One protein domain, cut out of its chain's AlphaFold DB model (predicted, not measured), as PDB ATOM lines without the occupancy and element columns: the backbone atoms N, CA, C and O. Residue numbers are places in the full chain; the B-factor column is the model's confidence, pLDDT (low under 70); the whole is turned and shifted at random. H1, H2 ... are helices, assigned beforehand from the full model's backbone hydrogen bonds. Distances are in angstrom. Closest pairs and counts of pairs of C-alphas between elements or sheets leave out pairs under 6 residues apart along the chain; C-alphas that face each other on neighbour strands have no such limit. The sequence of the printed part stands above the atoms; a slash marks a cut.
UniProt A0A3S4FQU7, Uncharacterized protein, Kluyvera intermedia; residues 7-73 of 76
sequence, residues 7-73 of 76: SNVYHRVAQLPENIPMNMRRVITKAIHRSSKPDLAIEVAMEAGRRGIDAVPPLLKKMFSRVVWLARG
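Overview. This is residues 7 to 73 of the 76 residues of an uncharacterized protein of Kluyvera intermedia (UniProt A0A3S4FQU7). What would one see first? The longest helix, H3, and the two shorter helices H1 and H2 make a small body, H1 packing on both H2 and H3, and from it H4 reaches away as an arm whose residues 62 to 71 stick out with residues 72 and 73 and make much of the length. What is it built of? The printed part has 67 residues with four named helices, in the order H1, H2, H3, H4, and no named strand; the class is all helix. The whole is loose, with a radius of gyration of the C-alphas of 14.8 A and spans of 48 by 22 by 19 A.

Arrangement. What touches H3, residues 37 to 51? H1, residues 7 to 14, touches it, the closest C-alphas being those of Val 9 and Val 44, 6.5 A apart; they run opposite ways at a steep tilt of 45 degrees. Where is H2, residues 24 to 34? It touches H1, the closest C-alphas being those of Ala 14 and Ala 31 at 4.1 A, the same way at a steep tilt of 41 degrees. H2 and H3 are close but not clearly touching, with the C-alphas of Ile 32 and Leu 40 closest at 6.6 A; at 73 degrees they are only just about perpendicular. And H4, residues 58 to 71? It is apart from H1, H2 and H3. Are the backbones whole? In H1, H2, H3 and H4 every O i to N i+4 pair is within hydrogen-bond range.

Along the chain. How long are the longer helices? H3 measures 21.2 A from first to last C-alpha, H4 19.9 A, H2 15.5 A and H1 10.6 A. Where are the anchors? H3 begins at C-alpha 37 (154.453, 166.588, 191.797), H1 at C-alpha 7 (157.762, 179.162, 199.367), and H4 ends at C-alpha 71 (177.177, 152.982, 199.077).

Size, cuts and confidence. How far does it reach? The two C-alphas farthest apart, those of Pro 21 and Gly 73, are 49.6 A apart. Are there cuts or long links? The printed part has no cut; the link H2 to H3 is tight, and H1 to H2 and H3 to H4 are short. How confident is the model? The mean pLDDT of the printed part is 94.7, and no printed residue is under 70.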
ATOM      1  N   SER A   7     159.163 178.739 199.560       96.88
ATOM      2  CA  SER A   7     157.762 179.162 199.367       96.88
ATOM      3  C   SER A   7     157.555 179.900 198.044       96.88
ATOM      4  O   SER A   7     156.608 179.593 197.323       96.88
ATOM      5  N   ASN A   8     158.494 180.765 197.672       97.00
ATOM      6  CA  ASN A   8     158.441 181.545 196.444       97.00
ATOM      7  C   ASN A   8     158.346 180.700 195.165       97.00
ATOM      8  O   ASN A   8     157.650 181.072 194.224       97.00
ATOM      9  N   VAL A   9     158.976 179.521 195.138       97.62
ATOM     10  CA  VAL A   9     158.834 178.576 194.019       97.62
ATOM     11  C   VAL A   9     157.389 178.102 193.909       97.62
ATOM     12  O   VAL A   9     156.820 178.102 192.822       97.62
ATOM     13  N   TYR A  10     156.760 177.754 195.034       98.00
ATOM     14  CA  TYR A  10     155.369 177.298 195.048       98.00
ATOM     15  C   TYR A  10     154.398 178.408 194.641       98.00
ATOM     16  O   TYR A  10     153.470 178.132 193.886       98.00
ATOM     17  N   HIS A  11     154.611 179.646 195.098       98.06
ATOM     18  CA  HIS A  11     153.801 180.798 194.687       98.06
ATOM     19  C   HIS A  11     153.946 181.077 193.187       98.06
ATOM     20  O   HIS A  11     152.937 181.179 192.487       98.06
ATOM     21  N   ARG A  12     155.181 181.090 192.669       97.62
ATOM     22  CA  ARG A  12     155.472 181.267 191.240       97.62
ATOM     23  C   ARG A  12     154.805 180.190 190.383       97.62
ATOM     24  O   ARG A  12     154.066 180.521 189.463       97.62
ATOM     25  N   VAL A  13     155.002 178.913 190.717       97.81
ATOM     26  CA  VAL A  13     154.416 177.778 189.980       97.81
ATOM     27  C   VAL A  13     152.887 177.773 190.074       97.81
ATOM     28  O   VAL A  13     152.202 177.490 189.093       97.81
ATOM     29  N   ALA A  14     152.322 178.137 191.229       97.69
ATOM     30  CA  ALA A  14     150.876 178.276 191.398       97.69
ATOM     31  C   ALA A  14     150.285 179.513 190.689       97.69
ATOM     32  O   ALA A  14     149.056 179.603 190.588       97.69
ATOM     33  N   GLN A  15     151.129 180.431 190.196       97.12
ATOM     34  CA  GLN A  15     150.762 181.757 189.688       97.12
ATOM     35  C   GLN A  15     149.973 182.577 190.723       97.12
ATOM     36  O   GLN A  15     148.897 183.101 190.442       97.12
ATOM     37  N   LEU A  16     150.491 182.638 191.951       96.81
ATOM     38  CA  LEU A  16     149.904 183.381 193.064       96.81
ATOM     39  C   LEU A  16     150.878 184.457 193.567       96.81
ATOM     40  O   LEU A  16     152.073 184.179 193.661       96.81
ATOM     41  N   PRO A  17     150.388 185.641 193.975       95.94
ATOM     42  CA  PRO A  17     151.193 186.601 194.728       95.94
ATOM     43  C   PRO A  17     151.716 185.998 196.043       95.94
ATOM     44  O   PRO A  17     151.045 185.155 196.644       95.94
ATOM     45  N   GLU A  18     152.885 186.440 196.514       91.38
ATOM     46  CA  GLU A  18     153.507 185.979 197.777       91.38
ATOM     47  C   GLU A  18     152.640 186.286 199.011       91.38
ATOM     48  O   GLU A  18     152.539 185.480 199.930       91.38
ATOM     49  N   ASN A  19     151.971 187.442 199.025       91.88
ATOM     50  CA  ASN A  19     151.205 187.959 200.164       91.88
ATOM     51  C   ASN A  19     149.716 187.573 200.149       91.88
ATOM     52  O   ASN A  19     148.907 188.177 200.855       91.88
ATOM     53  N   ILE A  20     149.324 186.593 199.333       94.19
ATOM     54  CA  ILE A  20     147.930 186.151 199.257       94.19
ATOM     55  C   ILE A  20     147.467 185.568 200.612       94.19
ATOM     56  O   ILE A  20     148.196 184.771 201.209       94.19
ATOM     57  N   PRO A  21     146.247 185.881 201.102       93.50
ATOM     58  CA  PRO A  21     145.712 185.316 202.344       93.50
ATOM     59  C   PRO A  21     145.246 183.865 202.132       93.50
ATOM     60  O   PRO A  21     144.060 183.537 202.177       93.50
ATOM     61  N   MET A  22     146.190 182.969 201.843       95.38
ATOM     62  CA  MET A  22     145.949 181.558 201.562       95.38
ATOM     63  C   MET A  22     146.878 180.681 202.395       95.38
ATOM     64  O   MET A  22     148.080 180.916 202.475       95.38
ATOM     65  N   ASN A  23     146.333 179.617 202.989       96.25
ATOM     66  CA  ASN A  23     147.158 178.683 203.747       96.25
ATOM     67  C   ASN A  23     148.118 177.889 202.839       96.25
ATOM     68  O   ASN A  23     147.829 177.595 201.675       96.25
ATOM     69  N   MET A  24     149.240 177.466 203.424       96.44
ATOM     70  CA  MET A  24     150.303 176.715 202.748       96.44
ATOM     71  C   MET A  24     149.790 175.480 201.992       96.44
ATOM     72  O   MET A  24     150.219 175.227 200.868       96.44
ATOM     73  N   ARG A  25     148.874 174.696 202.582       97.62
ATOM     74  CA  ARG A  25     148.360 173.464 201.956       97.62
ATOM     75  C   ARG A  25     147.697 173.775 200.617       97.62
ATOM     76  O   ARG A  25     147.947 173.077 199.642       97.62
ATOM     77  N   ARG A  26     146.901 174.843 200.559       98.06
ATOM     78  CA  ARG A  26     146.186 175.249 199.347       98.06
ATOM     79  C   ARG A  26     147.131 175.805 198.275       98.06
ATOM     80  O   ARG A  26     146.913 175.507 197.102       98.06
ATOM     81  N   VAL A  27     148.201 176.508 198.661       98.12
ATOM     82  CA  VAL A  27     149.268 176.930 197.729       98.12
ATOM     83  C   VAL A  27     149.976 175.710 197.128       98.12
ATOM     84  O   VAL A  27     150.080 175.604 195.909       98.12
ATOM     85  N   ILE A  28     150.380 174.741 197.959       97.75
ATOM     86  CA  ILE A  28     151.042 173.506 197.502       97.75
ATOM     87  C   ILE A  28     150.133 172.711 196.560       97.75
ATOM     88  O   ILE A  28     150.577 172.289 195.495       97.75
ATOM     89  N   THR A  29     148.860 172.528 196.918       98.19
ATOM     90  CA  THR A  29     147.892 171.824 196.067       98.19
ATOM     91  C   THR A  29     147.734 172.519 194.713       98.19
ATOM     92  O   THR A  29     147.769 171.847 193.687       98.19
ATOM     93  N   LYS A  30     147.622 173.854 194.678       98.19
ATOM     94  CA  LYS A  30     147.546 174.610 193.416       98.19
ATOM     95  C   LYS A  30     148.813 174.481 192.573       98.19
ATOM     96  O   LYS A  30     148.695 174.305 191.366       98.19
ATOM     97  N   ALA A  31     149.992 174.532 193.194       98.25
ATOM     98  CA  ALA A  31     151.256 174.323 192.495       98.25
ATOM     99  C   ALA A  31     151.300 172.930 191.847       98.25
ATOM    100  O   ALA A  31     151.551 172.840 190.654       98.25
ATOM    101  N   ILE A  32     150.942 171.878 192.598       98.06
ATOM    102  CA  ILE A  32     150.907 170.486 192.111       98.06
ATOM    103  C   ILE A  32     149.900 170.291 190.969       98.06
ATOM    104  O   ILE A  32     150.154 169.525 190.044       98.06
ATOM    105  N   HIS A  33     148.740 170.949 191.032       97.56
ATOM    106  CA  HIS A  33     147.753 170.879 189.952       97.56
ATOM    107  C   HIS A  33     148.230 171.563 188.669       97.56
ATOM    108  O   HIS A  33     147.818 171.150 187.590       97.56
ATOM    109  N   ARG A  34     149.057 172.612 188.775       97.00
ATOM    110  CA  ARG A  34     149.605 173.323 187.610       97.00
ATOM    111  C   ARG A  34     150.847 172.658 187.029       97.00
ATOM    112  O   ARG A  34     151.021 172.658 185.820       97.00
ATOM    113  N   SER A  35     151.708 172.144 187.891       91.06
ATOM    114  CA  SER A  35     152.974 171.503 187.563       91.06
ATOM    115  C   SER A  35     153.024 170.273 188.446       91.06
ATOM    116  O   SER A  35     153.010 170.402 189.672       91.06
ATOM    117  N   SER A  36     152.943 169.095 187.833       95.94
ATOM    118  CA  SER A  36     152.781 167.820 188.530       95.94
ATOM    119  C   SER A  36     153.779 167.667 189.693       95.94
ATOM    120  O   SER A  36     154.796 168.354 189.761       95.94
ATOM    121  N   LYS A  37     153.533 166.757 190.648       95.56
ATOM    122  CA  LYS A  37     154.453 166.588 191.797       95.56
ATOM    123  C   LYS A  37     155.933 166.420 191.376       95.56
ATOM    124  O   LYS A  37     156.763 167.053 192.030       95.56
ATOM    125  N   PRO A  38     156.276 165.616 190.343       97.50
ATOM    126  CA  PRO A  38     157.642 165.537 189.821       97.50
ATOM    127  C   PRO A  38     158.168 166.870 189.283       97.50
ATOM    128  O   PRO A  38     159.246 167.293 189.687       97.50
ATOM    129  N   ASP A  39     157.397 167.561 188.446       96.94
ATOM    130  CA  ASP A  39     157.820 168.826 187.831       96.94
ATOM    131  C   ASP A  39     158.071 169.907 188.891       96.94
ATOM    132  O   ASP A  39     159.099 170.583 188.882       96.94
ATOM    133  N   LEU A  40     157.195 170.001 189.893       97.75
ATOM    134  CA  LEU A  40     157.383 170.897 191.031       97.75
ATOM    135  C   LEU A  40     158.642 170.552 191.843       97.75
ATOM    136  O   LEU A  40     159.299 171.443 192.384       97.75
ATOM    137  N   ALA A  41     158.990 169.269 191.961       95.88
ATOM    138  CA  ALA A  41     160.225 168.859 192.621       95.88
ATOM    139  C   ALA A  41     161.464 169.271 191.809       95.88
ATOM    140  O   ALA A  41     162.444 169.724 192.406       95.88
ATOM    141  N   ILE A  42     161.401 169.180 190.476       96.44
ATOM    142  CA  ILE A  42     162.453 169.653 189.566       96.44
ATOM    143  C   ILE A  42     162.637 171.166 189.713       96.44
ATOM    144  O   ILE A  42     163.756 171.618 189.936       96.44
ATOM    145  N   GLU A  43     161.553 171.944 189.701       97.12
ATOM    146  CA  GLU A  43     161.591 173.401 189.911       97.12
ATOM    147  C   GLU A  43     162.285 173.786 191.225       97.12
ATOM    148  O   GLU A  43     163.144 174.671 191.269       97.12
ATOM    149  N   VAL A  44     161.951 173.086 192.313       96.44
ATOM    150  CA  VAL A  44     162.594 173.303 193.613       96.44
ATOM    151  C   VAL A  44     164.077 172.923 193.573       96.44
ATOM    152  O   VAL A  44     164.896 173.636 194.154       96.44
ATOM    153  N   ALA A  45     164.443 171.837 192.892       93.75
ATOM    154  CA  ALA A  45     165.835 171.417 192.744       93.75
ATOM    155  C   ALA A  45     166.655 172.418 191.913       93.75
ATOM    156  O   ALA A  45     167.760 172.783 192.316       93.75
ATOM    157  N   MET A  46     166.104 172.922 190.806       95.25
ATOM    158  CA  MET A  46     166.734 173.953 189.976       95.25
ATOM    159  C   MET A  46     166.928 175.257 190.755       95.25
ATOM    160  O   MET A  46     167.992 175.873 190.694       95.25
ATOM    161  N   GLU A  47     165.923 175.671 191.528       96.25
ATOM    162  CA  GLU A  47     166.031 176.828 192.414       96.25
ATOM    163  C   GLU A  47     167.111 176.621 193.484       96.25
ATOM    164  O   GLU A  47     167.902 177.528 193.731       96.25
ATOM    165  N   ALA A  48     167.176 175.440 194.104       94.12
ATOM    166  CA  ALA A  48     168.210 175.128 195.088       94.12
ATOM    167  C   ALA A  48     169.609 175.185 194.459       94.12
ATOM    168  O   ALA A  48     170.506 175.791 195.037       94.12
ATOM    169  N   GLY A  49     169.775 174.636 193.250       92.19
ATOM    170  CA  GLY A  49     171.021 174.718 192.486       92.19
ATOM    171  C   GLY A  49     171.449 176.163 192.221       92.19
ATOM    172  O   GLY A  49     172.607 176.503 192.448       92.19
ATOM    173  N   ARG A  50     170.508 177.041 191.844       95.75
ATOM    174  CA  ARG A  50     170.779 178.478 191.654       95.75
ATOM    175  C   ARG A  50     171.198 179.202 192.932       95.75
ATOM    176  O   ARG A  50     171.975 180.145 192.856       95.75
ATOM    177  N   ARG A  51     170.678 178.795 194.092       94.62
ATOM    178  CA  ARG A  51     171.019 179.396 195.395       94.62
ATOM    179  C   ARG A  51     172.300 178.832 196.013       94.62
ATOM    180  O   ARG A  51     172.775 179.372 197.006       94.62
ATOM    181  N   GLY A  52     172.839 177.753 195.451       93.06
ATOM    182  CA  GLY A  52     174.030 177.084 195.954       93.06
ATOM    183  C   GLY A  52     173.764 176.099 197.097       93.06
ATOM    184  O   GLY A  52     172.641 175.894 197.563       93.06
ATOM    185  N   ILE A  53     174.842 175.458 197.552       88.00
ATOM    186  CA  ILE A  53     174.813 174.314 198.483       88.00
ATOM    187  C   ILE A  53     174.215 174.685 199.850       88.00
ATOM    188  O   ILE A  53     173.625 173.840 200.534       88.00
ATOM    189  N   ASP A  54     174.316 175.947 200.252       89.88
ATOM    190  CA  ASP A  54     173.793 176.423 201.533       89.88
ATOM    191  C   ASP A  54     172.266 176.443 201.587       89.88
ATOM    192  O   ASP A  54     171.690 176.269 202.659       89.88
ATOM    193  N   ALA A  55     171.599 176.513 200.432       91.50
ATOM    194  CA  ALA A  55     170.145 176.441 200.347       91.50
ATOM    195  C   ALA A  55     169.584 175.019 200.504       91.50
ATOM    196  O   ALA A  55     168.375 174.850 200.675       91.50
ATOM    197  N   VAL A  56     170.426 173.979 200.440       89.69
ATOM    198  CA  VAL A  56     169.969 172.593 200.598       89.69
ATOM    199  C   VAL A  56     169.613 172.336 202.069       89.69
ATOM    200  O   VAL A  56     170.484 172.462 202.937       89.69
ATOM    201  N   PRO A  57     168.373 171.915 202.386       90.50
ATOM    202  CA  PRO A  57     167.965 171.703 203.768       90.50
ATOM    203  C   PRO A  57     168.826 170.661 204.495       90.50
ATOM    204  O   PRO A  57     169.133 169.610 203.915       90.50
ATOM    205  N   PRO A  58     169.143 170.869 205.788       90.06
ATOM    206  CA  PRO A  58     169.994 169.961 206.557       90.06
ATOM    207  C   PRO A  58     169.525 168.502 206.556       90.06
ATOM    208  O   PRO A  58     170.350 167.592 206.536       90.06
ATOM    209  N   LEU A  59     168.209 168.263 206.541       89.69
ATOM    210  CA  LEU A  59     167.646 166.912 206.467       89.69
ATOM    211  C   LEU A  59     168.081 166.176 205.190       89.69
ATOM    212  O   LEU A  59     168.459 165.010 205.259       89.69
ATOM    213  N   LEU A  60     168.073 166.865 204.045       89.56
ATOM    214  CA  LEU A  60     168.514 166.284 202.777       89.56
ATOM    215  C   LEU A  60     170.027 166.078 202.767       89.56
ATOM    216  O   LEU A  60     170.473 165.007 202.367       89.56
ATOM    217  N   LYS A  61     170.810 167.040 203.285       90.81
ATOM    218  CA  LYS A  61     172.266 166.877 203.452       90.81
ATOM    219  C   LYS A  61     172.579 165.598 204.240       90.81
ATOM    220  O   LYS A  61     173.325 164.755 203.758       90.81
ATOM    221  N   LYS A  62     171.924 165.398 205.392       92.56
ATOM    222  CA  LYS A  62     172.073 164.190 206.223       92.56
ATOM    223  C   LYS A  62     171.665 162.912 205.485       92.56
ATOM    224  O   LYS A  62     172.396 161.926 205.539       92.56
ATOM    225  N   MET A  63     170.519 162.922 204.800       93.94
ATOM    226  CA  MET A  63     170.040 161.768 204.033       93.94
ATOM    227  C   MET A  63     171.046 161.369 202.948       93.94
ATOM    228  O   MET A  63     171.433 160.205 202.875       93.94
ATOM    229  N   PHE A  64     171.520 162.327 202.148       90.88
ATOM    230  CA  PHE A  64     172.491 162.061 201.089       90.88
ATOM    231  C   PHE A  64     173.845 161.614 201.640       90.88
ATOM    232  O   PHE A  64     174.406 160.650 201.128       90.88
ATOM    233  N   SER A  65     174.342 162.230 202.719       92.50
ATOM    234  CA  SER A  65     175.552 161.755 203.401       92.50
ATOM    235  C   SER A  65     175.418 160.295 203.837       92.50
ATOM    236  O   SER A  65     176.352 159.520 203.641       92.50
ATOM    237  N   ARG A  66     174.250 159.895 204.362       93.75
ATOM    238  CA  ARG A  66     173.985 158.501 204.740       93.75
ATOM    239  C   ARG A  66     173.959 157.569 203.531       93.75
ATOM    240  O   ARG A  66     174.560 156.506 203.597       93.75
ATOM    241  N   VAL A  67     173.325 157.965 202.429       94.69
ATOM    242  CA  VAL A  67     173.323 157.178 201.180       94.69
ATOM    243  C   VAL A  67     174.745 156.975 200.656       94.69
ATOM    244  O   VAL A  67     175.122 155.854 200.336       94.69
ATOM    245  N   VAL A  68     175.561 158.032 200.628       94.25
ATOM    246  CA  VAL A  68     176.970 157.947 200.207       94.25
ATOM    247  C   VAL A  68     177.773 157.032 201.131       94.25
ATOM    248  O   VAL A  68     178.613 156.267 200.666       94.25
ATOM    249  N   TRP A  69     177.528 157.103 202.437       93.19
ATOM    250  CA  TRP A  69     178.198 156.255 203.419       93.19
ATOM    251  C   TRP A  69     177.834 154.772 203.252       93.19
ATOM    252  O   TRP A  69     178.734 153.935 203.195       93.19
ATOM    253  N   LEU A  70     176.545 154.465 203.057       93.44
ATOM    254  CA  LEU A  70     176.050 153.113 202.760       93.44
ATOM    255  C   LEU A  70     176.638 152.569 201.450       93.44
ATOM    256  O   LEU A  70     177.142 151.451 201.417       93.44
ATOM    257  N   ALA A  71     176.645 153.376 200.385       94.12
ATOM    258  CA  ALA A  71     177.177 152.982 199.077       94.12
ATOM    259  C   ALA A  71     178.689 152.691 199.096       94.12
ATOM    260  O   ALA A  71     179.196 152.002 198.217       94.12
ATOM    261  N   ARG A  72     179.414 153.205 200.095       92.62
ATOM    262  CA  ARG A  72     180.849 152.953 200.294       92.62
ATOM    263  C   ARG A  72     181.137 151.697 201.123       92.62
ATOM    264  O   ARG A  72     182.298 151.470 201.442       92.62
ATOM    265  N   GLY A  73     180.114 150.930 201.510       83.62
ATOM    266  CA  GLY A  73     180.273 149.736 202.346       83.62
ATOM    267  C   GLY A  73     180.776 150.041 203.757       83.62
ATOM    268  O   GLY A  73     181.287 149.154 204.421       83.62
TER     269      GLY A  73